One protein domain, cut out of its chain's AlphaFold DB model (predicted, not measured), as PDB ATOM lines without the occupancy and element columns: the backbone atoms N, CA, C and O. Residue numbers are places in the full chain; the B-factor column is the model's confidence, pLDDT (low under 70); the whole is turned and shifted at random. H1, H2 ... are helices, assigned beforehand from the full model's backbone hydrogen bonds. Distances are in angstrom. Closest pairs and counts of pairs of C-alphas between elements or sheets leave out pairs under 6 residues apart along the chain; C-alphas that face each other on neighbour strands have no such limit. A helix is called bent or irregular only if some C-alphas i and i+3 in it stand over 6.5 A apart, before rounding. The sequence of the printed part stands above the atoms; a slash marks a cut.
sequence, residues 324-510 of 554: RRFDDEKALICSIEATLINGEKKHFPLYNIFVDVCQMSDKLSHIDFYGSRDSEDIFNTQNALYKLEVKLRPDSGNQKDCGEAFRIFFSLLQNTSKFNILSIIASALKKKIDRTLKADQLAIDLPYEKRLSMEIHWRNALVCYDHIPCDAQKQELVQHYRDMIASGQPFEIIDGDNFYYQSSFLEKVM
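What this domain is: This is residues 324 to 510 of the 554 residues of the protein "Hypothetical protein" of Rotaria socialis (UniProt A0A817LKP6). H7 lies in the middle of a cluster of helices, and the H2-H3 hairpin reaches away from it as a long arm whose tip, residues 370 to 376, sticks out. H1 lies toward the opposite end of the longest axis, H9 packs on H8, and small H6 touches no helix. The printed part has 187 residues with nine named helices, H1 to H9 in order, and no named strand: all helix. It is compact, radius of gyration of the C-alphas 18.5 A, spanning 68 by 45 by 29 A.

How they stand to each other: Begin at H1, residues 324 to 341, irregular, with C-alphas 335 and 338 7.4 A apart. Its residues 336 to 340 alone touch H4, residues 403 to 413; the closest C-alphas, Thr 339 and Ala 405, are 5.7 A apart. H5, residues 418 to 436, touches H1 with residues 424 to 432 alone, closest C-alphas Ile 341 and Leu 429, 5.8 A. H2, residues 349 to 365, and H3, residues 375 to 392, form a hairpin at a shallow tilt of 26 degrees, closest C-alphas Val 357 and Leu 388, 6.0 A. Look next at the hub, H7, residues 454 to 467, irregular, with C-alphas 463 and 466 7.1 A apart. Its residues 459 to 464 alone touch residues 350 to 354 alone of H2, about perpendicular at 86 degrees, closest C-alphas Tyr 351 and Asn 460, 5.2 A. H4 touches H7, closest C-alphas Phe 406 and Ala 461, 5.9 A. H8, residues 471 to 486, forms a hairpin with H7, only just touching with 3 pairs of C-alphas within 8 A, closest Tyr 465 and Lys 474, 6.4 A. H9, residues 503 to 510, touches H8 at residues 478 to 482 alone, closest C-alphas Val 478 and Val 509, 5.6 A. H6, residues 439 to 442, touches no helix. Each O i to N i+4 pair is within hydrogen-bond range in H2, H3, H4, H5 and H8, against 12 of 14 in H1, 8 of 10 in H7 and 3 of 4 in H9; H6 is too short for one.

Where its parts are: Find C-alpha 324 at (38.629, -14.855, 27.110), where H1 begins its 22.6 A. H5 is 26.8 A long, H3 25.9 A and H2 24.9 A. H9 ends at C-alpha 510, (45.924, -20.737, -9.808).

The domain as a whole: The C-alphas of Arg 324 and Ser 372, the two farthest apart, are 68.4 A apart. The printed part has no cut; the links H6 to H7 and H8 to H9 are long. Look for pLDDT under 70 at residues 368 to 375, 396 to 399, 434 and 436 to 451.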
ATOM      1  N   ARG A 324      37.443 -15.589  27.586       82.00
ATOM      2  CA  ARG A 324      38.629 -14.855  27.110       82.00
ATOM      3  C   ARG A 324      38.618 -14.677  25.595       82.00
ATOM      4  O   ARG A 324      38.822 -13.570  25.124       82.00
ATOM      5  N   ARG A 325      38.288 -15.731  24.841       76.19
ATOM      6  CA  ARG A 325      38.173 -15.635  23.377       76.19
ATOM      7  C   ARG A 325      37.103 -14.637  22.939       76.19
ATOM      8  O   ARG A 325      37.343 -13.895  21.999       76.19
ATOM      9  N   PHE A 326      35.946 -14.587  23.601       74.69
ATOM     10  CA  PHE A 326      34.921 -13.584  23.282       74.69
ATOM     11  C   PHE A 326      35.380 -12.157  23.557       74.69
ATOM     12  O   PHE A 326      35.083 -11.256  22.770       74.69
ATOM     13  N   ASP A 327      36.105 -11.951  24.651       80.50
ATOM     14  CA  ASP A 327      36.691 -10.655  24.969       80.50
ATOM     15  C   ASP A 327      37.773 -10.277  23.944       80.50
ATOM     16  O   ASP A 327      37.781  -9.141  23.468       80.50
ATOM     17  N   ASP A 328      38.596 -11.236  23.506       81.75
ATOM     18  CA  ASP A 328      39.584 -11.056  22.435       81.75
ATOM     19  C   ASP A 328      38.909 -10.723  21.091       81.75
ATOM     20  O   ASP A 328      39.352  -9.820  20.383       81.75
ATOM     21  N   GLU A 329      37.807 -11.396  20.735       78.62
ATOM     22  CA  GLU A 329      37.017 -11.098  19.530       78.62
ATOM     23  C   GLU A 329      36.412  -9.690  19.589       78.62
ATOM     24  O   GLU A 329      36.457  -8.947  18.604       78.62
ATOM     25  N   LYS A 330      35.860  -9.294  20.743       80.06
ATOM     26  CA  LYS A 330      35.338  -7.936  20.956       80.06
ATOM     27  C   LYS A 330      36.455  -6.899  20.864       80.06
ATOM     28  O   LYS A 330      36.262  -5.880  20.204       80.06
ATOM     29  N   ALA A 331      37.612  -7.160  21.470       85.88
ATOM     30  CA  ALA A 331      38.777  -6.284  21.407       85.88
ATOM     31  C   ALA A 331      39.309  -6.151  19.973       85.88
ATOM     32  O   ALA A 331      39.612  -5.041  19.536       85.88
ATOM     33  N   LEU A 332      39.347  -7.255  19.220       86.38
ATOM     34  CA  LEU A 332      39.705  -7.268  17.804       86.38
ATOM     35  C   LEU A 332      38.723  -6.444  16.970       86.38
ATOM     36  O   LEU A 332      39.151  -5.623  16.169       86.38
ATOM     37  N   ILE A 333      37.412  -6.628  17.156       84.50
ATOM     38  CA  ILE A 333      36.415  -5.808  16.456       84.50
ATOM     39  C   ILE A 333      36.640  -4.333  16.782       84.50
ATOM     40  O   ILE A 333      36.719  -3.530  15.860       84.50
ATOM     41  N   CYS A 334      36.799  -3.978  18.060       87.19
ATOM     42  CA  CYS A 334      37.026  -2.592  18.470       87.19
ATOM     43  C   CYS A 334      38.299  -2.003  17.842       87.19
ATOM     44  O   CYS A 334      38.292  -0.844  17.433       87.19
ATOM     45  N   SER A 335      39.379  -2.786  17.732       91.56
ATOM     46  CA  SER A 335      40.647  -2.305  17.173       91.56
ATOM     47  C   SER A 335      40.590  -2.072  15.663       91.56
ATOM     48  O   SER A 335      41.283  -1.191  15.161       91.56
ATOM     49  N   ILE A 336      39.745  -2.810  14.939       92.38
ATOM     50  CA  ILE A 336      39.605  -2.687  13.479       92.38
ATOM     51  C   ILE A 336      38.380  -1.872  13.054       92.38
ATOM     52  O   ILE A 336      38.228  -1.570  11.870       92.38
ATOM     53  N   GLU A 337      37.482  -1.529  13.982       90.00
ATOM     54  CA  GLU A 337      36.171  -0.963  13.667       90.00
ATOM     55  C   GLU A 337      36.273   0.364  12.916       90.00
ATOM     56  O   GLU A 337      35.578   0.542  11.918       90.00
ATOM     57  N   ALA A 338      37.162   1.269  13.328       89.75
ATOM     58  CA  ALA A 338      37.329   2.571  12.680       89.75
ATOM     59  C   ALA A 338      37.796   2.462  11.215       89.75
ATOM     60  O   ALA A 338      37.399   3.276  10.382       89.75
ATOM     61  N   THR A 339      38.580   1.431  10.893       91.62
ATOM     62  CA  THR A 339      39.318   1.341   9.625       91.62
ATOM     63  C   THR A 339      38.724   0.299   8.679       91.62
ATOM     64  O   THR A 339      38.483   0.595   7.511       91.62
ATOM     65  N   LEU A 340      38.438  -0.917   9.156       91.56
ATOM     66  CA  LEU A 340      37.915  -1.996   8.311       91.56
ATOM     67  C   LEU A 340      36.385  -2.032   8.248       91.56
ATOM     68  O   LEU A 340      35.830  -2.482   7.248       91.56
ATOM     69  N   ILE A 341      35.686  -1.554   9.282       88.44
ATOM     70  CA  ILE A 341      34.212  -1.581   9.338       88.44
ATOM     71  C   ILE A 341      33.625  -0.203   9.009       88.44
ATOM     72  O   ILE A 341      32.674  -0.093   8.231       88.44
ATOM     73  N   ASN A 342      34.204   0.858   9.575       86.69
ATOM     74  CA  ASN A 342      33.831   2.267   9.415       86.69
ATOM     75  C   ASN A 342      34.814   3.067   8.557       86.69
ATOM     76  O   ASN A 342      34.748   4.292   8.542       86.69
ATOM     77  N   GLY A 343      35.665   2.372   7.801       85.56
ATOM     78  CA  GLY A 343      36.676   2.990   6.962       85.56
ATOM     79  C   GLY A 343      36.127   4.022   5.979       85.56
ATOM     80  O   GLY A 343      35.194   3.779   5.220       85.56
ATOM     81  N   GLU A 344      36.775   5.178   5.972       87.19
ATOM     82  CA  GLU A 344      36.632   6.244   4.979       87.19
ATOM     83  C   GLU A 344      37.651   6.107   3.836       87.19
ATOM     84  O   GLU A 344      38.648   5.392   3.963       87.19
ATOM     85  N   LYS A 345      37.469   6.892   2.762       86.75
ATOM     86  CA  LYS A 345      38.373   6.949   1.598       86.75
ATOM     87  C   LYS A 345      39.856   7.036   1.970       86.75
ATOM     88  O   LYS A 345      40.667   6.330   1.380       86.75
ATOM     89  N   LYS A 346      40.220   7.836   2.974       90.06
ATOM     90  CA  LYS A 346      41.621   8.016   3.398       90.06
ATOM     91  C   LYS A 346      42.339   6.709   3.768       90.06
ATOM     92  O   LYS A 346      43.553   6.639   3.634       90.06
ATOM     93  N   HIS A 347      41.608   5.676   4.194       93.31
ATOM     94  CA  HIS A 347      42.198   4.385   4.560       93.31
ATOM     95  C   HIS A 347      42.481   3.481   3.348       93.31
ATOM     96  O   HIS A 347      43.215   2.507   3.495       93.31
ATOM     97  N   PHE A 348      41.934   3.814   2.170       92.81
ATOM     98  CA  PHE A 348      42.018   3.055   0.914       92.81
ATOM     99  C   PHE A 348      42.628   3.892  -0.231       92.81
ATOM    100  O   PHE A 348      42.018   4.019  -1.296       92.81
ATOM    101  N   PRO A 349      43.794   4.531  -0.041       92.81
ATOM    102  CA  PRO A 349      44.321   5.530  -0.971       92.81
ATOM    103  C   PRO A 349      44.492   4.988  -2.397       92.81
ATOM    104  O   PRO A 349      43.984   5.595  -3.339       92.81
ATOM    105  N   LEU A 350      45.139   3.829  -2.558       92.88
ATOM    106  CA  LEU A 350      45.372   3.221  -3.871       92.88
ATOM    107  C   LEU A 350      44.102   2.669  -4.501       92.88
ATOM    108  O   LEU A 350      43.873   2.868  -5.691       92.88
ATOM    109  N   TYR A 351      43.248   2.025  -3.708       91.81
ATOM    110  CA  TYR A 351      42.005   1.478  -4.233       91.81
ATOM    111  C   TYR A 351      41.051   2.572  -4.729       91.81
ATOM    112  O   TYR A 351      40.420   2.392  -5.763       91.81
ATOM    113  N   ASN A 352      41.001   3.745  -4.086       90.31
ATOM    114  CA  ASN A 352      40.213   4.865  -4.618       90.31
ATOM    115  C   ASN A 352      40.764   5.382  -5.952       90.31
ATOM    116  O   ASN A 352      39.984   5.653  -6.857       90.31
ATOM    117  N   ILE A 353      42.092   5.486  -6.092       91.25
ATOM    118  CA  ILE A 353      42.716   5.873  -7.367       91.25
ATOM    119  C   ILE A 353      42.377   4.840  -8.442       91.25
ATOM    120  O   ILE A 353      42.030   5.212  -9.557       91.25
ATOM    121  N   PHE A 354      42.434   3.550  -8.107       91.69
ATOM    122  CA  PHE A 354      42.037   2.470  -9.005       91.69
ATOM    123  C   PHE A 354      40.567   2.578  -9.439       91.69
ATOM    124  O   PHE A 354      40.278   2.489 -10.628       91.69
ATOM    125  N   VAL A 355      39.644   2.845  -8.509       89.50
ATOM    126  CA  VAL A 355      38.230   3.088  -8.835       89.50
ATOM    127  C   VAL A 355      38.091   4.267  -9.806       89.50
ATOM    128  O   VAL A 355      37.372   4.158 -10.798       89.50
ATOM    129  N   ASP A 356      38.812   5.368  -9.574       90.12
ATOM    130  CA  ASP A 356      38.806   6.529 -10.471       90.12
ATOM    131  C   ASP A 356      39.357   6.176 -11.869       90.12
ATOM    132  O   ASP A 356      38.791   6.606 -12.876       90.12
ATOM    133  N   VAL A 357      40.417   5.357 -11.956       90.56
ATOM    134  CA  VAL A 357      40.962   4.832 -13.226       90.56
ATOM    135  C   VAL A 357      39.892   4.042 -13.980       90.56
ATOM    136  O   VAL A 357      39.639   4.322 -15.152       90.56
ATOM    137  N   CYS A 358      39.221   3.098 -13.316       88.62
ATOM    138  CA  CYS A 358      38.173   2.284 -13.930       88.62
ATOM    139  C   CYS A 358      36.998   3.137 -14.422       88.62
ATOM    140  O   CYS A 358      36.549   2.971 -15.553       88.62
ATOM    141  N   GLN A 359      36.546   4.108 -13.623       87.31
ATOM    142  CA  GLN A 359      35.475   5.025 -14.024       87.31
ATOM    143  C   GLN A 359      35.863   5.898 -15.222       87.31
ATOM    144  O   GLN A 359      35.030   6.152 -16.090       87.31
ATOM    145  N   MET A 360      37.107   6.378 -15.286       85.88
ATOM    146  CA  MET A 360      37.586   7.149 -16.439       85.88
ATOM    147  C   MET A 360      37.724   6.278 -17.689       85.88
ATOM    148  O   MET A 360      37.368   6.724 -18.779       85.88
ATOM    149  N   SER A 361      38.180   5.033 -17.538       87.12
ATOM    150  CA  SER A 361      38.252   4.066 -18.636       87.12
ATOM    151  C   SER A 361      36.864   3.724 -19.193       87.12
ATOM    152  O   SER A 361      36.698   3.650 -20.408       87.12
ATOM    153  N   ASP A 362      35.862   3.559 -18.325       84.25
ATOM    154  CA  ASP A 362      34.462   3.328 -18.714       84.25
ATOM    155  C   ASP A 362      33.867   4.547 -19.436       84.25
ATOM    156  O   ASP A 362      33.199   4.426 -20.457       84.25
ATOM    157  N   LYS A 363      34.174   5.767 -18.975       83.69
ATOM    158  CA  LYS A 363      33.772   6.985 -19.698       83.69
ATOM    159  C   LYS A 363      34.354   7.022 -21.105       83.69
ATOM    160  O   LYS A 363      33.626   7.347 -22.034       83.69
ATOM    161  N   LEU A 364      35.636   6.682 -21.257       83.44
ATOM    162  CA  LEU A 364      36.329   6.645 -22.547       83.44
ATOM    163  C   LEU A 364      35.735   5.619 -23.517       83.44
ATOM    164  O   LEU A 364      35.607   5.929 -24.698       83.44
ATOM    165  N   SER A 365      35.347   4.433 -23.039       80.62
ATOM    166  CA  SER A 365      34.756   3.383 -23.885       80.62
ATOM    167  C   SER A 365      33.379   3.766 -24.448       80.62
ATOM    168  O   SER A 365      32.967   3.242 -25.483       80.62
ATOM    169  N   HIS A 366      32.685   4.704 -23.797       79.25
ATOM    170  CA  HIS A 366      31.380   5.222 -24.204       79.25
ATOM    171  C   HIS A 366      31.436   6.496 -25.063       79.25
ATOM    172  O   HIS A 366      30.381   6.997 -25.468       79.25
ATOM    173  N   ILE A 367      32.625   7.033 -25.360       76.19
ATOM    174  CA  ILE A 367      32.757   8.161 -26.290       76.19
ATOM    175  C   ILE A 367      32.687   7.630 -27.725       76.19
ATOM    176  O   ILE A 367      33.499   6.805 -28.137       76.19
ATOM    177  N   ASP A 368      31.713   8.122 -28.495       65.94
ATOM    178  CA  ASP A 368      31.588   7.818 -29.919       65.94
ATOM    179  C   ASP A 368      32.747   8.459 -30.695       65.94
ATOM    180  O   ASP A 368      32.801   9.676 -30.867       65.94
ATOM    181  N   PHE A 369      33.676   7.622 -31.151       62.62
ATOM    182  CA  PHE A 369      34.885   8.028 -31.873       62.62
ATOM    183  C   PHE A 369      34.591   8.669 -33.240       62.62
ATOM    184  O   PHE A 369      35.463   9.321 -33.812       62.62
ATOM    185  N   TYR A 370      33.381   8.466 -33.774       62.62
ATOM    186  CA  TYR A 370      32.962   8.935 -35.096       62.62
ATOM    187  C   TYR A 370      31.875  10.020 -35.039       62.62
ATOM    188  O   TYR A 370      31.538  10.607 -36.069       62.62
ATOM    189  N   GLY A 371      31.335  10.306 -33.850       58.12
ATOM    190  CA  GLY A 371      30.356  11.361 -33.618       58.12
ATOM    191  C   GLY A 371      31.031  12.716 -33.415       58.12
ATOM    192  O   GLY A 371      32.074  12.816 -32.781       58.12
ATOM    193  N   SER A 372      30.423  13.781 -33.930       52.22
ATOM    194  CA  SER A 372      30.859  15.179 -33.818       52.22
ATOM    195  C   SER A 372      30.807  15.725 -32.372       52.22
ATOM    196  O   SER A 372      30.025  16.633 -32.081       52.22
ATOM    197  N   ARG A 373      31.593  15.151 -31.453       56.00
ATOM    198  CA  ARG A 373      31.911  15.685 -30.119       56.00
ATOM    199  C   ARG A 373      33.399  16.021 -30.044       56.00
ATOM    200  O   ARG A 373      34.222  15.316 -30.620       56.00
ATOM    201  N   ASP A 374      33.703  17.127 -29.374       62.19
ATOM    202  CA  ASP A 374      34.988  17.823 -29.416       62.19
ATOM    203  C   ASP A 374      36.177  16.899 -29.099       62.19
ATOM    204  O   ASP A 374      36.245  16.268 -28.045       62.19
ATOM    205  N   SER A 375      37.156  16.845 -30.008       65.75
ATOM    206  CA  SER A 375      38.425  16.110 -29.847       65.75
ATOM    207  C   SER A 375      39.179  16.476 -28.558       65.75
ATOM    208  O   SER A 375      39.984  15.692 -28.050       65.75
ATOM    209  N   GLU A 376      38.881  17.654 -28.014       72.25
ATOM    210  CA  GLU A 376      39.382  18.173 -26.749       72.25
ATOM    211  C   GLU A 376      38.899  17.353 -25.537       72.25
ATOM    212  O   GLU A 376      39.697  17.070 -24.644       72.25
ATOM    213  N   ASP A 377      37.652  16.868 -25.525       75.31
ATOM    214  CA  ASP A 377      37.114  16.047 -24.428       75.31
ATOM    215  C   ASP A 377      37.780  14.665 -24.364       75.31
ATOM    216  O   ASP A 377      38.102  14.169 -23.277       75.31
ATOM    217  N   ILE A 378      38.051  14.055 -25.523       78.94
ATOM    218  CA  ILE A 378      38.782  12.782 -25.617       78.94
ATOM    219  C   ILE A 378      40.203  12.966 -25.091       78.94
ATOM    220  O   ILE A 378      40.643  12.208 -24.224       78.94
ATOM    221  N   PHE A 379      40.906  13.994 -25.571       82.50
ATOM    222  CA  PHE A 379      42.271  14.290 -25.145       82.50
ATOM    223  C   PHE A 379      42.350  14.577 -23.639       82.50
ATOM    224  O   PHE A 379      43.207  14.026 -22.943       82.50
ATOM    225  N   ASN A 380      41.428  15.383 -23.107       84.94
ATOM    226  CA  ASN A 380      41.363  15.703 -21.682       84.94
ATOM    227  C   ASN A 380      41.097  14.457 -20.829       84.94
ATOM    228  O   ASN A 380      41.759  14.262 -19.807       84.94
ATOM    229  N   THR A 381      40.185  13.586 -21.268       83.62
ATOM    230  CA  THR A 381      39.862  12.344 -20.552       83.62
ATOM    231  C   THR A 381      41.029  11.354 -20.596       83.62
ATOM    232  O   THR A 381      41.383  10.788 -19.563       83.62
ATOM    233  N   GLN A 382      41.699  11.199 -21.743       86.19
ATOM    234  CA  GLN A 382      42.907  10.371 -21.873       86.19
ATOM    235  C   GLN A 382      44.058  10.888 -21.005       86.19
ATOM    236  O   GLN A 382      44.730  10.108 -20.332       86.19
ATOM    237  N   ASN A 383      44.274  12.204 -20.969       88.75
ATOM    238  CA  ASN A 383      45.313  12.813 -20.141       88.75
ATOM    239  C   ASN A 383      45.003  12.653 -18.642       88.75
ATOM    240  O   ASN A 383      45.891  12.351 -17.843       88.75
ATOM    241  N   ALA A 384      43.738  12.806 -18.241       88.81
ATOM    242  CA  ALA A 384      43.301  12.535 -16.873       88.81
ATOM    243  C   ALA A 384      43.503  11.060 -16.487       88.81
ATOM    244  O   ALA A 384      44.049  10.789 -15.416       88.81
ATOM    245  N   LEU A 385      43.137  10.126 -17.373       90.44
ATOM    246  CA  LEU A 385      43.359   8.692 -17.182       90.44
ATOM    247  C   LEU A 385      44.851   8.382 -17.019       90.44
ATOM    248  O   LEU A 385      45.238   7.772 -16.028       90.44
ATOM    249  N   TYR A 386      45.702   8.889 -17.915       90.50
ATOM    250  CA  TYR A 386      47.152   8.722 -17.826       90.50
ATOM    251  C   TYR A 386      47.712   9.236 -16.490       90.50
ATOM    252  O   TYR A 386      48.483   8.545 -15.826       90.50
ATOM    253  N   LYS A 387      47.282  10.422 -16.038       91.12
ATOM    254  CA  LYS A 387      47.692  10.978 -14.736       91.12
ATOM    255  C   LYS A 387      47.282  10.090 -13.561       91.12
ATOM    256  O   LYS A 387      48.018  10.027 -12.577       91.12
ATOM    257  N   LEU A 388      46.118   9.445 -13.624       90.50
ATOM    258  CA  LEU A 388      45.661   8.515 -12.590       90.50
ATOM    259  C   LEU A 388      46.433   7.192 -12.641       90.50
ATOM    260  O   LEU A 388      46.897   6.728 -11.604       90.50
ATOM    261  N   GLU A 389      46.657   6.633 -13.830       89.44
ATOM    262  CA  GLU A 389      47.465   5.423 -14.002       89.44
ATOM    263  C   GLU A 389      48.892   5.611 -13.486       89.44
ATOM    264  O   GLU A 389      49.418   4.736 -12.807       89.44
ATOM    265  N   VAL A 390      49.514   6.762 -13.746       88.00
ATOM    266  CA  VAL A 390      50.849   7.084 -13.216       88.00
ATOM    267  C   VAL A 390      50.851   7.117 -11.685       88.00
ATOM    268  O   VAL A 390      51.825   6.701 -11.068       88.00
ATOM    269  N   LYS A 391      49.763   7.561 -11.044       87.25
ATOM    270  CA  LYS A 391      49.650   7.511  -9.577       87.25
ATOM    271  C   LYS A 391      49.507   6.085  -9.043       87.25
ATOM    272  O   LYS A 391      49.899   5.853  -7.902       87.25
ATOM    273  N   LEU A 392      48.942   5.177  -9.841       86.81
ATOM    274  CA  LEU A 392      48.731   3.777  -9.483       86.81
ATOM    275  C   LEU A 392      49.935   2.890  -9.819       86.81
ATOM    276  O   LEU A 392      50.127   1.868  -9.185       86.81
ATOM    277  N   ARG A 393      50.768   3.245 -10.800       84.38
ATOM    278  CA  ARG A 393      51.956   2.447 -11.128       84.38
ATOM    279  C   ARG A 393      52.985   2.529  -9.988       84.38
ATOM    280  O   ARG A 393      53.178   3.601  -9.408       84.38
ATOM    281  N   PRO A 394      53.661   1.420  -9.644       76.56
ATOM    282  CA  PRO A 394      54.796   1.473  -8.733       76.56
ATOM    283  C   PRO A 394      55.929   2.278  -9.389       76.56
ATOM    284  O   PRO A 394      56.361   1.952 -10.495       76.56
ATOM    285  N   ASP A 395      56.403   3.339  -8.728       72.50
ATOM    286  CA  ASP A 395      57.531   4.121  -9.239       72.50
ATOM    287  C   ASP A 395      58.823   3.311  -9.079       72.50
ATOM    288  O   ASP A 395      59.012   2.595  -8.090       72.50
ATOM    289  N   SER A 396      59.759   3.477 -10.014       55.03
ATOM    290  CA  SER A 396      61.130   2.976  -9.901       55.03
ATOM    291  C   SER A 396      61.842   3.651  -8.717       55.03
ATOM    292  O   SER A 396      62.514   4.666  -8.883       55.03
ATOM    293  N   GLY A 397      61.642   3.117  -7.511       57.25
ATOM    294  CA  GLY A 397      62.310   3.536  -6.277       57.25
ATOM    295  C   GLY A 397      61.401   4.051  -5.155       57.25
ATOM    296  O   GLY A 397      61.872   4.115  -4.026       57.25
ATOM    297  N   ASN A 398      60.119   4.359  -5.409       61.66
ATOM    298  CA  ASN A 398      59.177   4.842  -4.385       61.66
ATOM    299  C   ASN A 398      57.847   4.077  -4.444       61.66
ATOM    300  O   ASN A 398      56.977   4.348  -5.273       61.66
ATOM    301  N   GLN A 399      57.667   3.124  -3.530       68.75
ATOM    302  CA  GLN A 399      56.375   2.467  -3.337       68.75
ATOM    303  C   GLN A 399      55.360   3.451  -2.758       68.75
ATOM    304  O   GLN A 399      55.678   4.277  -1.902       68.75
ATOM    305  N   LYS A 400      54.130   3.375  -3.263       83.06
ATOM    306  CA  LYS A 400      53.017   4.199  -2.794       83.06
ATOM    307  C   LYS A 400      52.454   3.613  -1.496       83.06
ATOM    308  O   LYS A 400      52.497   2.403  -1.297       83.06
ATOM    309  N   ASP A 401      51.903   4.464  -0.630       87.25
ATOM    310  CA  ASP A 401      51.245   4.012   0.601       87.25
ATOM    311  C   ASP A 401      49.964   3.234   0.271       87.25
ATOM    312  O   ASP A 401      49.015   3.788  -0.282       87.25
ATOM    313  N   CYS A 402      49.931   1.956   0.646       89.81
ATOM    314  CA  CYS A 402      48.765   1.079   0.531       89.81
ATOM    315  C   CYS A 402      47.629   1.442   1.508       89.81
ATOM    316  O   CYS A 402      46.520   0.914   1.411       89.81
ATOM    317  N   GLY A 403      47.892   2.344   2.456       93.31
ATOM    318  CA  GLY A 403      46.937   2.812   3.447       93.31
ATOM    319  C   GLY A 403      46.831   1.913   4.673       93.31
ATOM    320  O   GLY A 403      47.382   0.812   4.754       93.31
ATOM    321  N   GLU A 404      46.114   2.418   5.674       94.81
ATOM    322  CA  GLU A 404      45.924   1.733   6.952       94.81
ATOM    323  C   GLU A 404      45.054   0.477   6.814       94.81
ATOM    324  O   GLU A 404      45.368  -0.547   7.419       94.81
ATOM    325  N   ALA A 405      44.013   0.513   5.971       94.50
ATOM    326  CA  ALA A 405      43.119  -0.627   5.788       94.50
ATOM    327  C   ALA A 405      43.862  -1.848   5.231       94.50
ATOM    328  O   ALA A 405      43.685  -2.952   5.740       94.50
ATOM    329  N   PHE A 406      44.747  -1.650   4.245       95.69
ATOM    330  CA  PHE A 406      45.591  -2.729   3.728       95.69
ATOM    331  C   PHE A 406      46.491  -3.308   4.820       95.69
ATOM    332  O   PHE A 406      46.525  -4.520   4.999       95.69
ATOM    333  N   ARG A 407      47.197  -2.449   5.568       94.81
ATOM    334  CA  ARG A 407      48.142  -2.880   6.609       94.81
ATOM    335  C   ARG A 407      47.461  -3.717   7.688       94.81
ATOM    336  O   ARG A 407      47.949  -4.799   8.012       94.81
ATOM    337  N   ILE A 408      46.321  -3.248   8.199       95.06
ATOM    338  CA  ILE A 408      45.540  -3.991   9.193       95.06
ATOM    339  C   ILE A 408      45.043  -5.298   8.575       95.06
ATOM    340  O   ILE A 408      45.324  -6.361   9.121       95.06
ATOM    341  N   PHE A 409      44.372  -5.253   7.423       95.62
ATOM    342  CA  PHE A 409      43.814  -6.451   6.794       95.62
ATOM    343  C   PHE A 409      44.884  -7.516   6.511       95.62
ATOM    344  O   PHE A 409      44.704  -8.675   6.878       95.62
ATOM    345  N   PHE A 410      46.028  -7.122   5.953       94.62
ATOM    346  CA  PHE A 410      47.142  -8.022   5.674       94.62
ATOM    347  C   PHE A 410      47.723  -8.642   6.955       94.62
ATOM    348  O   PHE A 410      47.927  -9.852   7.002       94.62
ATOM    349  N   SER A 411      47.883  -7.860   8.030       93.00
ATOM    350  CA  SER A 411      48.343  -8.389   9.324       93.00
ATOM    351  C   SER A 411      47.392  -9.435   9.923       93.00
ATOM    352  O   SER A 411      47.831 -10.390  10.561       93.00
ATOM    353  N   LEU A 412      46.082  -9.305   9.682       93.12
ATOM    354  CA  LEU A 412      45.087 -10.268  10.159       93.12
ATOM    355  C   LEU A 412      45.137 -11.590   9.388       93.12
ATOM    356  O   LEU A 412      44.858 -12.642   9.966       93.12
ATOM    357  N   LEU A 413      45.514 -11.557   8.107       91.12
ATOM    358  CA  LEU A 413      45.667 -12.760   7.283       91.12
ATOM    359  C   LEU A 413      46.860 -13.627   7.717       91.12
ATOM    360  O   LEU A 413      46.812 -14.846   7.547       91.12
ATOM    361  N   GLN A 414      47.877 -13.018   8.334       87.94
ATOM    362  CA  GLN A 414      49.060 -13.707   8.862       87.94
ATOM    363  C   GLN A 414      48.773 -14.508  10.145       87.94
ATOM    364  O   GLN A 414      49.611 -15.284  10.602       87.94
ATOM    365  N   ASN A 415      47.588 -14.351  10.739       85.25
ATOM    366  CA  ASN A 415      47.204 -15.072  11.945       85.25
ATOM    367  C   ASN A 415      46.835 -16.538  11.641       85.25
ATOM    368  O   ASN A 415      46.173 -16.843  10.646       85.25
ATOM    369  N   THR A 416      47.170 -17.457  12.551       77.69
ATOM    370  CA  THR A 416      46.788 -18.877  12.460       77.69
ATOM    371  C   THR A 416      45.273 -19.081  12.374       77.69
ATOM    372  O   THR A 416      44.810 -20.018  11.733       77.69
ATOM    373  N   SER A 417      44.484 -18.186  12.972       78.31
ATOM    374  CA  SER A 417      43.017 -18.241  12.996       78.31
ATOM    375  C   SER A 417      42.354 -17.317  11.964       78.31
ATOM    376  O   SER A 417      41.214 -16.887  12.165       78.31
ATOM    377  N   LYS A 418      43.032 -17.015  10.847       84.75
ATOM    378  CA  LYS A 418      42.563 -16.083   9.801       84.75
ATOM    379  C   LYS A 418      41.124 -16.309   9.334       84.75
ATOM    380  O   LYS A 418      40.389 -15.343   9.186       84.75
ATOM    381  N   PHE A 419      40.674 -17.553   9.163       81.81
ATOM    382  CA  PHE A 419      39.298 -17.834   8.725       81.81
ATOM    383  C   PHE A 419      38.249 -17.403   9.754       81.81
ATOM    384  O   PHE A 419      37.204 -16.867   9.382       81.81
ATOM    385  N   ASN A 420      38.550 -17.564  11.048       78.38
ATOM    386  CA  ASN A 420      37.679 -17.057  12.102       78.38
ATOM    387  C   ASN A 420      37.636 -15.523  12.063       78.38
ATOM    388  O   ASN A 420      36.558 -14.938  12.037       78.38
ATOM    389  N   ILE A 421      38.801 -14.877  11.942       84.00
ATOM    390  CA  ILE A 421      38.905 -13.414  11.848       84.00
ATOM    391  C   ILE A 421      38.127 -12.874  10.639       84.00
ATOM    392  O   ILE A 421      37.314 -11.965  10.791       84.00
ATOM    393  N   LEU A 422      38.304 -13.466   9.456       86.69
ATOM    394  CA  LEU A 422      37.564 -13.093   8.247       86.69
ATOM    395  C   LEU A 422      36.051 -13.257   8.437       86.69
ATOM    396  O   LEU A 422      35.283 -12.383   8.043       86.69
ATOM    397  N   SER A 423      35.609 -14.330   9.100       80.00
ATOM    398  CA  SER A 423      34.190 -14.543   9.407       80.00
ATOM    399  C   SER A 423      33.626 -13.500  10.373       80.00
ATOM    400  O   SER A 423      32.492 -13.036  10.195       80.00
ATOM    401  N   ILE A 424      34.410 -13.107  11.380       81.88
ATOM    402  CA  ILE A 424      34.060 -12.055  12.339       81.88
ATOM    403  C   ILE A 424      33.910 -10.718  11.608       81.88
ATOM    404  O   ILE A 424      32.873 -10.065  11.748       81.88
ATOM    405  N   ILE A 425      34.886 -10.354  10.768       87.75
ATOM    406  CA  ILE A 425      34.859  -9.133   9.948       87.75
ATOM    407  C   ILE A 425      33.639  -9.138   9.026       87.75
ATOM    408  O   ILE A 425      32.847  -8.196   9.051       87.75
ATOM    409  N   ALA A 426      33.431 -10.215   8.265       83.94
ATOM    410  CA  ALA A 426      32.294 -10.349   7.358       83.94
ATOM    411  C   ALA A 426      30.951 -10.225   8.100       83.94
ATOM    412  O   ALA A 426      30.038  -9.535   7.642       83.94
ATOM    413  N   SER A 427      30.836 -10.833   9.285       79.25
ATOM    414  CA  SER A 427      29.636 -10.741  10.125       79.25
ATOM    415  C   SER A 427      29.403  -9.319  10.647       79.25
ATOM    416  O   SER A 427      28.259  -8.862  10.692       79.25
ATOM    417  N   ALA A 428      30.462  -8.608  11.040       82.62
ATOM    418  CA  ALA A 428      30.376  -7.229  11.513       82.62
ATOM    419  C   ALA A 428      29.998  -6.256  10.381       82.62
ATOM    420  O   ALA A 428      29.090  -5.439  10.552       82.62
ATOM    421  N   LEU A 429      30.610  -6.411   9.201       84.88
ATOM    422  CA  LEU A 429      30.267  -5.665   7.986       84.88
ATOM    423  C   LEU A 429      28.804  -5.888   7.593       84.88
ATOM    424  O   LEU A 429      28.066  -4.926   7.383       84.88
ATOM    425  N   LYS A 430      28.345  -7.146   7.581       78.12
ATOM    426  CA  LYS A 430      26.947  -7.490   7.291       78.12
ATOM    427  C   LYS A 430      25.977  -6.809   8.258       78.12
ATOM    428  O   LYS A 430      25.065  -6.125   7.803       78.12
ATOM    429  N   LYS A 431      26.225  -6.902   9.571       77.00
ATOM    430  CA  LYS A 431      25.409  -6.231  10.601       77.00
ATOM    431  C   LYS A 431      25.347  -4.717  10.406       77.00
ATOM    432  O   LYS A 431      24.294  -4.119  10.612       77.00
ATOM    433  N   LYS A 432      26.459  -4.082  10.027       78.31
ATOM    434  CA  LYS A 432      26.486  -2.643   9.745       78.31
ATOM    435  C   LYS A 432      25.619  -2.297   8.536       78.31
ATOM    436  O   LYS A 432      24.836  -1.350   8.613       78.31
ATOM    437  N   ILE A 433      25.746  -3.055   7.446       74.50
ATOM    438  CA  ILE A 433      24.944  -2.858   6.233       74.50
ATOM    439  C   ILE A 433      23.452  -2.954   6.572       74.50
ATOM    440  O   ILE A 433      22.704  -2.034   6.247       74.50
ATOM    441  N   ASP A 434      23.050  -4.005   7.288       69.50
ATOM    442  CA  ASP A 434      21.644  -4.269   7.620       69.50
ATOM    443  C   ASP A 434      21.042  -3.188   8.543       69.50
ATOM    444  O   ASP A 434      19.857  -2.883   8.458       69.50
ATOM    445  N   ARG A 435      21.858  -2.553   9.399       71.00
ATOM    446  CA  ARG A 435      21.434  -1.415  10.241       71.00
ATOM    447  C   ARG A 435      21.337  -0.094   9.483       71.00
ATOM    448  O   ARG A 435      20.556   0.772   9.865       71.00
ATOM    449  N   THR A 436      22.184   0.092   8.473       67.94
ATOM    450  CA  THR A 436      22.351   1.382   7.788       67.94
ATOM    451  C   THR A 436      21.412   1.519   6.592       67.94
ATOM    452  O   THR A 436      20.979   2.628   6.282       67.94
ATOM    453  N   LEU A 437      21.103   0.415   5.907       65.25
ATOM    454  CA  LEU A 437      20.353   0.418   4.655       65.25
ATOM    455  C   LEU A 437      19.009  -0.294   4.809       65.25
ATOM    456  O   LEU A 437      18.935  -1.415   5.302       65.25
ATOM    457  N   LYS A 438      17.945   0.347   4.322       62.69
ATOM    458  CA  LYS A 438      16.640  -0.301   4.142       62.69
ATOM    459  C   LYS A 438      16.648  -1.176   2.878       62.69
ATOM    460  O   LYS A 438      17.442  -0.944   1.965       62.69
ATOM    461  N   ALA A 439      15.773  -2.184   2.822       57.84
ATOM    462  CA  ALA A 439      15.752  -3.186   1.746       57.84
ATOM    463  C   ALA A 439      15.568  -2.584   0.335       57.84
ATOM    464  O   ALA A 439      16.187  -3.028  -0.625       57.84
ATOM    465  N   ASP A 440      14.786  -1.514   0.219       55.03
ATOM    466  CA  ASP A 440      14.590  -0.725  -1.002       55.03
ATOM    467  C   ASP A 440      15.869  -0.001  -1.464       55.03
ATOM    468  O   ASP A 440      16.146   0.098  -2.659       55.03
ATOM    469  N   GLN A 441      16.703   0.448  -0.525       54.53
ATOM    470  CA  GLN A 441      17.966   1.133  -0.808       54.53
ATOM    471  C   GLN A 441      19.101   0.177  -1.193       54.53
ATOM    472  O   GLN A 441      20.075   0.612  -1.810       54.53
ATOM    473  N   LEU A 442      18.997  -1.118  -0.868       52.69
ATOM    474  CA  LEU A 442      19.965  -2.146  -1.282       52.69
ATOM    475  C   LEU A 442      19.936  -2.401  -2.799       52.69
ATOM    476  O   LEU A 442      20.963  -2.790  -3.371       52.69
ATOM    477  N   ALA A 443      18.796  -2.130  -3.447       45.62
ATOM    478  CA  ALA A 443      18.575  -2.284  -4.884       45.62
ATOM    479  C   ALA A 443      19.078  -1.101  -5.738       45.62
ATOM    480  O   ALA A 443      19.212  -1.246  -6.951       45.62
ATOM    481  N   ILE A 444      19.384   0.049  -5.123       54.00
ATOM    482  CA  ILE A 444      19.883   1.255  -5.807       54.00
ATOM    483  C   ILE A 444      21.422   1.250  -5.836       54.00
ATOM    484  O   ILE A 444      22.066   0.754  -4.902       54.00
ATOM    485  N   ASP A 445      22.014   1.830  -6.888       52.88
ATOM    486  CA  ASP A 445      23.444   2.163  -6.956       52.88
ATOM    487  C   ASP A 445      23.775   3.273  -5.951       52.88
ATOM    488  O   ASP A 445      23.690   4.466  -6.232       52.88
ATOM    489  N   LEU A 446      24.091   2.865  -4.720       52.50
ATOM    490  CA  LEU A 446      24.572   3.775  -3.685       52.50
ATOM    491  C   LEU A 446      26.066   4.083  -3.889       52.50
ATOM    492  O   LEU A 446      26.811   3.188  -4.294       52.50
ATOM    493  N   PRO A 447      26.524   5.303  -3.543       51.84
ATOM    494  CA  PRO A 447      27.935   5.673  -3.613       51.84
ATOM    495  C   PRO A 447      28.827   4.697  -2.835       51.84
ATOM    496  O   PRO A 447      28.473   4.273  -1.731       51.84
ATOM    497  N   TYR A 448      29.998   4.401  -3.403       50.84
ATOM    498  CA  TYR A 448      31.040   3.505  -2.882       50.84
ATOM    499  C   TYR A 448      31.313   3.657  -1.368       50.84
ATOM    500  O   TYR A 448      31.420   2.679  -0.633       50.84
ATOM    501  N   GLU A 449      31.302   4.893  -0.871       49.00
ATOM    502  CA  GLU A 449      31.571   5.266   0.526       49.00
ATOM    503  C   GLU A 449      30.554   4.715   1.547       49.00
ATOM    504  O   GLU A 449      30.808   4.748   2.750       49.00
ATOM    505  N   LYS A 450      29.396   4.203   1.102       55.19
ATOM    506  CA  LYS A 450      28.324   3.709   1.986       55.19
ATOM    507  C   LYS A 450      28.261   2.185   2.143       55.19
ATOM    508  O   LYS A 450      27.384   1.709   2.864       55.19
ATOM    509  N   ARG A 451      29.134   1.400   1.497       64.62
ATOM    510  CA  ARG A 451      29.059  -0.076   1.532       64.62
ATOM    511  C   ARG A 451      30.440  -0.729   1.604       64.62
ATOM    512  O   ARG A 451      30.879  -1.285   0.612       64.62
ATOM    513  N   LEU A 452      31.103  -0.714   2.763       80.06
ATOM    514  CA  LEU A 452      32.252  -1.603   2.975       80.06
ATOM    515  C   LEU A 452      31.772  -3.056   3.066       80.06
ATOM    516  O   LEU A 452      30.848  -3.365   3.820       80.06
ATOM    517  N   SER A 453      32.407  -3.935   2.299       85.06
ATOM    518  CA  SER A 453      32.138  -5.370   2.255       85.06
ATOM    519  C   SER A 453      33.451  -6.153   2.299       85.06
ATOM    520  O   SER A 453      34.534  -5.560   2.280       85.06
ATOM    521  N   MET A 454      33.368  -7.481   2.405       87.06
ATOM    522  CA  MET A 454      34.582  -8.292   2.487       87.06
ATOM    523  C   MET A 454      35.380  -8.232   1.172       87.06
ATOM    524  O   MET A 454      36.608  -8.196   1.170       87.06
ATOM    525  N   GLU A 455      34.661  -8.150   0.059       86.69
ATOM    526  CA  GLU A 455      35.177  -8.037  -1.301       86.69
ATOM    527  C   GLU A 455      36.016  -6.766  -1.475       86.69
ATOM    528  O   GLU A 455      37.092  -6.830  -2.054       86.69
ATOM    529  N   ILE A 456      35.605  -5.628  -0.905       88.38
ATOM    530  CA  ILE A 456      36.368  -4.370  -1.003       88.38
ATOM    531  C   ILE A 456      37.742  -4.477  -0.341       88.38
ATOM    532  O   ILE A 456      38.726  -3.990  -0.897       88.38
ATOM    533  N   HIS A 457      37.846  -5.134   0.818       92.94
ATOM    534  CA  HIS A 457      39.147  -5.332   1.469       92.94
ATOM    535  C   HIS A 457      40.059  -6.232   0.642       92.94
ATOM    536  O   HIS A 457      41.245  -5.933   0.509       92.94
ATOM    537  N   TRP A 458      39.502  -7.284   0.034       92.88
ATOM    538  CA  TRP A 458      40.244  -8.122  -0.903       92.88
ATOM    539  C   TRP A 458      40.674  -7.340  -2.139       92.88
ATOM    540  O   TRP A 458      41.860  -7.322  -2.437       92.88
ATOM    541  N   ARG A 459      39.771  -6.620  -2.809       91.44
ATOM    542  CA  ARG A 459      40.101  -5.782  -3.973       91.44
ATOM    543  C   ARG A 459      41.179  -4.753  -3.646       91.44
ATOM    544  O   ARG A 459      42.121  -4.601  -4.418       91.44
ATOM    545  N   ASN A 460      41.095  -4.101  -2.486       93.25
ATOM    546  CA  ASN A 460      42.139  -3.197  -2.012       93.25
ATOM    547  C   ASN A 460      43.480  -3.924  -1.846       93.25
ATOM    548  O   ASN A 460      44.501  -3.415  -2.298       93.25
ATOM    549  N   ALA A 461      43.488  -5.126  -1.263       94.69
ATOM    550  CA  ALA A 461      44.696  -5.939  -1.153       94.69
ATOM    551  C   ALA A 461      45.276  -6.331  -2.522       94.69
ATOM    552  O   ALA A 461      46.489  -6.256  -2.702       94.69
ATOM    553  N   LEU A 462      44.423  -6.675  -3.492       92.88
ATOM    554  CA  LEU A 462      44.835  -6.994  -4.860       92.88
ATOM    555  C   LEU A 462      45.454  -5.784  -5.566       92.88
ATOM    556  O   LEU A 462      46.498  -5.920  -6.191       92.88
ATOM    557  N   VAL A 463      44.865  -4.593  -5.425       91.75
ATOM    558  CA  VAL A 463      45.438  -3.350  -5.973       91.75
ATOM    559  C   VAL A 463      46.773  -3.011  -5.306       91.75
ATOM    560  O   VAL A 463      47.709  -2.574  -5.966       91.75
ATOM    561  N   CYS A 464      46.896  -3.255  -4.001       93.06
ATOM    562  CA  CYS A 464      48.129  -3.009  -3.257       93.06
ATOM    563  C   CYS A 464      49.244  -4.024  -3.561       93.06
ATOM    564  O   CYS A 464      50.391  -3.769  -3.201       93.06
ATOM    565  N   TYR A 465      48.942  -5.150  -4.220       92.56
ATOM    566  CA  TYR A 465      49.877  -6.257  -4.444       92.56
ATOM    567  C   TYR A 465      51.199  -5.811  -5.087       92.56
ATOM    568  O   TYR A 465      52.277  -6.173  -4.609       92.56
ATOM    569  N   ASP A 466      51.139  -4.981  -6.133       88.75
ATOM    570  CA  ASP A 466      52.338  -4.527  -6.849       88.75
ATOM    571  C   ASP A 466      53.171  -3.510  -6.049       88.75
ATOM    572  O   ASP A 466      54.354  -3.314  -6.339       88.75
ATOM    573  N   HIS A 467      52.595  -2.931  -4.992       90.31
ATOM    574  CA  HIS A 467      53.233  -1.955  -4.107       90.31
ATOM    575  C   HIS A 467      53.832  -2.571  -2.838       90.31
ATOM    576  O   HIS A 467      54.482  -1.865  -2.071       90.31
ATOM    577  N   ILE A 468      53.647  -3.875  -2.610       89.88
ATOM    578  CA  ILE A 468      54.258  -4.577  -1.478       89.88
ATOM    579  C   ILE A 468      55.792  -4.600  -1.656       89.88
ATOM    580  O   ILE A 468      56.267  -4.987  -2.729       89.88
ATOM    581  N   PRO A 469      56.587  -4.236  -0.629       84.12
ATOM    582  CA  PRO A 469      58.043  -4.140  -0.747       84.12
ATOM    583  C   PRO A 469      58.752  -5.464  -0.946       84.12
ATOM    584  O   PRO A 469      59.755  -5.535  -1.653       84.12
ATOM    585  N   CYS A 470      58.264  -6.494  -0.270       88.00
ATOM    586  CA  CYS A 470      58.955  -7.758  -0.140       88.00
ATOM    587  C   CYS A 470      58.273  -8.824  -0.994       88.00
ATOM    588  O   CYS A 470      57.078  -9.079  -0.832       88.00
ATOM    589  N   ASP A 471      59.039  -9.509  -1.846       89.88
ATOM    590  CA  ASP A 471      58.511 -10.622  -2.641       89.88
ATOM    591  C   ASP A 471      57.970 -11.756  -1.759       89.88
ATOM    592  O   ASP A 471      56.976 -12.382  -2.119       89.88
ATOM    593  N   ALA A 472      58.541 -11.974  -0.566       91.75
ATOM    594  CA  ALA A 472      57.997 -12.936   0.391       91.75
ATOM    595  C   ALA A 472      56.576 -12.549   0.843       91.75
ATOM    596  O   ALA A 472      55.685 -13.389   0.835       91.75
ATOM    597  N   GLN A 473      56.325 -11.268   1.133       91.75
ATOM    598  CA  GLN A 473      54.988 -10.779   1.501       91.75
ATOM    599  C   GLN A 473      54.003 -10.823   0.323       91.75
ATOM    600  O   GLN A 473      52.817 -11.094   0.513       91.75
ATOM    601  N   LYS A 474      54.475 -10.601  -0.912       92.88
ATOM    602  CA  LYS A 474      53.654 -10.814  -2.118       92.88
ATOM    603  C   LYS A 474      53.211 -12.271  -2.224       92.88
ATOM    604  O   LYS A 474      52.034 -12.534  -2.463       92.88
ATOM    605  N   GLN A 475      54.140 -13.205  -2.016       93.38
ATOM    606  CA  GLN A 475      53.845 -14.638  -2.005       93.38
ATOM    607  C   GLN A 475      52.904 -15.019  -0.855       93.38
ATOM    608  O   GLN A 475      51.991 -15.813  -1.065       93.38
ATOM    609  N   GLU A 476      53.046 -14.411   0.327       93.81
ATOM    610  CA  GLU A 476      52.100 -14.590   1.437       93.81
ATOM    611  C   GLU A 476      50.679 -14.168   1.053       93.81
ATOM    612  O   GLU A 476      49.742 -14.927   1.286       93.81
ATOM    613  N   LEU A 477      50.496 -13.004   0.414       94.62
ATOM    614  CA  LEU A 477      49.166 -12.561  -0.022       94.62
ATOM    615  C   LEU A 477      48.547 -13.528  -1.042       94.62
ATOM    616  O   LEU A 477      47.367 -13.870  -0.932       94.62
ATOM    617  N   VAL A 478      49.346 -14.003  -2.005       94.50
ATOM    618  CA  VAL A 478      48.922 -15.023  -2.980       94.50
ATOM    619  C   VAL A 478      48.520 -16.311  -2.264       94.50
ATOM    620  O   VAL A 478      47.456 -16.859  -2.548       94.50
ATOM    621  N   GLN A 479      49.319 -16.767  -1.295       93.25
ATOM    622  CA  GLN A 479      49.016 -17.956  -0.504       93.25
ATOM    623  C   GLN A 479      47.743 -17.775   0.331       93.25
ATOM    624  O   GLN A 479      46.920 -18.679   0.388       93.25
ATOM    625  N   HIS A 480      47.526 -16.611   0.941       92.81
ATOM    626  CA  HIS A 480      46.317 -16.333   1.715       92.81
ATOM    627  C   HIS A 480      45.055 -16.323   0.847       92.81
ATOM    628  O   HIS A 480      44.042 -16.898   1.249       92.81
ATOM    629  N   TYR A 481      45.115 -15.728  -0.349       92.69
ATOM    630  CA  TYR A 481      44.004 -15.782  -1.303       92.69
ATOM    631  C   TYR A 481      43.755 -17.222  -1.775       92.69
ATOM    632  O   TYR A 481      42.616 -17.672  -1.837       92.69
ATOM    633  N   ARG A 482      44.821 -17.989  -2.028       91.62
ATOM    634  CA  ARG A 482      44.737 -19.409  -2.391       91.62
ATOM    635  C   ARG A 482      44.101 -20.256  -1.294       91.62
ATOM    636  O   ARG A 482      43.219 -21.054  -1.593       91.62
ATOM    637  N   ASP A 483      44.509 -20.070  -0.042       89.06
ATOM    638  CA  ASP A 483      43.938 -20.773   1.109       89.06
ATOM    639  C   ASP A 483      42.442 -20.465   1.249       89.06
ATOM    640  O   ASP A 483      41.649 -21.358   1.543       89.06
ATOM    641  N   MET A 484      42.038 -19.216   0.986       87.56
ATOM    642  CA  MET A 484      40.630 -18.831   0.931       87.56
ATOM    643  C   MET A 484      39.869 -19.624  -0.141       87.56
ATOM    644  O   MET A 484      38.857 -20.246   0.188       87.56
ATOM    645  N   ILE A 485      40.374 -19.682  -1.378       86.50
ATOM    646  CA  ILE A 485      39.745 -20.472  -2.451       86.50
ATOM    647  C   ILE A 485      39.698 -21.961  -2.076       86.50
ATOM    648  O   ILE A 485      38.651 -22.596  -2.194       86.50
ATOM    649  N   ALA A 486      40.806 -22.519  -1.582       83.81
ATOM    650  CA  ALA A 486      40.908 -23.926  -1.191       83.81
ATOM    651  C   ALA A 486      39.955 -24.291  -0.039       83.81
ATOM    652  O   ALA A 486      39.465 -25.416   0.023       83.81
ATOM    653  N   SER A 487      39.641 -23.335   0.842       76.81
ATOM    654  CA  SER A 487      38.652 -23.502   1.915       76.81
ATOM    655  C   SER A 487      37.189 -23.449   1.441       76.81
ATOM    656  O   SER A 487      36.273 -23.590   2.252       76.81
ATOM    657  N   GLY A 488      36.949 -23.261   0.138       77.50
ATOM    658  CA  GLY A 488      35.611 -23.223  -0.456       77.50
ATOM    659  C   GLY A 488      34.862 -21.910  -0.221       77.50
ATOM    660  O   GLY A 488      33.637 -21.881  -0.338       77.50
ATOM    661  N   GLN A 489      35.572 -20.834   0.130       77.38
ATOM    662  CA  GLN A 489      34.976 -19.505   0.256       77.38
ATOM    663  C   GLN A 489      34.712 -18.911  -1.139       77.38
ATOM    664  O   GLN A 489      35.550 -19.057  -2.035       77.38
ATOM    665  N   PRO A 490      33.583 -18.208  -1.333       80.31
ATOM    666  CA  PRO A 490      33.355 -17.396  -2.522       80.31
ATOM    667  C   PRO A 490      34.507 -16.417  -2.778       80.31
ATOM    668  O   PRO A 490      34.990 -15.770  -1.850       80.31
ATOM    669  N   PHE A 491      34.917 -16.274  -4.037       85.50
ATOM    670  CA  PHE A 491      35.938 -15.312  -4.446       85.50
ATOM    671  C   PHE A 491      35.560 -14.653  -5.774       85.50
ATOM    672  O   PHE A 491      34.806 -15.219  -6.570       85.50
ATOM    673  N   GLU A 492      36.080 -13.452  -6.011       85.56
ATOM    674  CA  GLU A 492      35.812 -12.709  -7.238       85.56
ATOM    675  C   GLU A 492      36.865 -13.018  -8.304       85.56
ATOM    676  O   GLU A 492      38.070 -12.992  -8.047       85.56
ATOM    677  N   ILE A 493      36.382 -13.311  -9.512       87.44
ATOM    678  CA  ILE A 493      37.204 -13.383 -10.728       87.44
ATOM    679  C   ILE A 493      37.185 -12.027 -11.442       87.44
ATOM    680  O   ILE A 493      38.195 -11.608 -11.992       87.44
ATOM    681  N   ILE A 494      36.035 -11.349 -11.430       86.31
ATOM    682  CA  ILE A 494      35.825 -10.031 -12.030       86.31
ATOM    683  C   ILE A 494      35.304  -9.114 -10.925       86.31
ATOM    684  O   ILE A 494      34.308  -9.443 -10.276       86.31
ATOM    685  N   ASP A 495      35.947  -7.962 -10.734       85.12
ATOM    686  CA  ASP A 495      35.393  -6.880  -9.919       85.12
ATOM    687  C   ASP A 495      34.170  -6.323 -10.643       85.12
ATOM    688  O   ASP A 495      34.285  -5.597 -11.630       85.12
ATOM    689  N   GLY A 496      32.987  -6.689 -10.165       75.62
ATOM    690  CA  GLY A 496      31.736  -6.294 -10.789       75.62
ATOM    691  C   GLY A 496      31.331  -4.836 -10.595       75.62
ATOM    692  O   GLY A 496      30.417  -4.386 -11.285       75.62
ATOM    693  N   ASP A 497      31.971  -4.111  -9.674       76.25
ATOM    694  CA  ASP A 497      31.737  -2.675  -9.484       76.25
ATOM    695  C   ASP A 497      32.532  -1.849 -10.488       76.25
ATOM    696  O   ASP A 497      32.018  -0.877 -11.039       76.25
ATOM    697  N   ASN A 498      33.772  -2.268 -10.735       82.00
ATOM    698  CA  ASN A 498      34.708  -1.559 -11.600       82.00
ATOM    699  C   ASN A 498      34.886  -2.217 -12.980       82.00
ATOM    700  O   ASN A 498      35.653  -1.713 -13.795       82.00
ATOM    701  N   PHE A 499      34.198  -3.337 -13.230       82.50
ATOM    702  CA  PHE A 499      34.308  -4.180 -14.426       82.50
ATOM    703  C   PHE A 499      35.768  -4.502 -14.793       82.50
ATOM    704  O   PHE A 499      36.206  -4.344 -15.931       82.50
ATOM    705  N   TYR A 500      36.543  -4.935 -13.796       85.38
ATOM    706  CA  TYR A 500      37.981  -5.169 -13.931       85.38
ATOM    707  C   TYR A 500      38.344  -6.636 -13.682       85.38
ATOM    708  O   TYR A 500      37.882  -7.236 -12.713       85.38
ATOM    709  N   TYR A 501      39.193  -7.205 -14.544       88.38
ATOM    710  CA  TYR A 501      39.663  -8.591 -14.458       88.38
ATOM    711  C   TYR A 501      41.110  -8.655 -13.946       88.38
ATOM    712  O   TYR A 501      42.034  -8.213 -14.626       88.38
ATOM    713  N   GLN A 502      41.326  -9.236 -12.760       85.62
ATOM    714  CA  GLN A 502      42.639  -9.330 -12.101       85.62
ATOM    715  C   GLN A 502      43.494 -10.503 -12.625       85.62
ATOM    716  O   GLN A 502      43.990 -11.319 -11.845       85.62
ATOM    717  N   SER A 503      43.676 -10.598 -13.945       87.56
ATOM    718  CA  SER A 503      44.342 -11.733 -14.609       87.56
ATOM    719  C   SER A 503      45.704 -12.089 -14.003       87.56
ATOM    720  O   SER A 503      45.915 -13.218 -13.573       87.56
ATOM    721  N   SER A 504      46.606 -11.111 -13.898       87.62
ATOM    722  CA  SER A 504      48.001 -11.317 -13.487       87.62
ATOM    723  C   SER A 504      48.152 -11.842 -12.056       87.62
ATOM    724  O   SER A 504      49.104 -12.562 -11.749       87.62
ATOM    725  N   PHE A 505      47.230 -11.479 -11.162       90.62
ATOM    726  CA  PHE A 505      47.208 -11.980  -9.792       90.62
ATOM    727  C   PHE A 505      46.574 -13.372  -9.731       90.62
ATOM    728  O   PHE A 505      47.148 -14.283  -9.134       90.62
ATOM    729  N   LEU A 506      45.420 -13.558 -10.383       90.00
ATOM    730  CA  LEU A 506      44.708 -14.837 -10.387       90.00
ATOM    731  C   LEU A 506      45.535 -15.948 -11.037       90.00
ATOM    732  O   LEU A 506      45.546 -17.063 -10.525       90.00
ATOM    733  N   GLU A 507      46.296 -15.656 -12.093       90.44
ATOM    734  CA  GLU A 507      47.236 -16.612 -12.685       90.44
ATOM    735  C   GLU A 507      48.215 -17.159 -11.635       90.44
ATOM    736  O   GLU A 507      48.344 -18.374 -11.490       90.44
ATOM    737  N   LYS A 508      48.827 -16.292 -10.817       91.12
ATOM    738  CA  LYS A 508      49.756 -16.703  -9.745       91.12
ATOM    739  C   LYS A 508      49.073 -17.547  -8.671       91.12
ATOM    740  O   LYS A 508      49.649 -18.515  -8.175       91.12
ATOM    741  N   VAL A 509      47.838 -17.204  -8.314       90.62
ATOM    742  CA  VAL A 509      47.046 -17.992  -7.360       90.62
ATOM    743  C   VAL A 509      46.799 -19.401  -7.905       90.62
ATOM    744  O   VAL A 509      47.016 -20.374  -7.179       90.62
ATOM    745  N   MET A 510      46.397 -19.502  -9.175       86.56
ATOM    746  CA  MET A 510      45.924 -20.737  -9.808       86.56
ATOM    747  C   MET A 510      47.051 -21.705 -10.201       86.56
ATOM    748  O   MET A 510      46.808 -22.912 -10.214       86.56
TER     749      MET A 510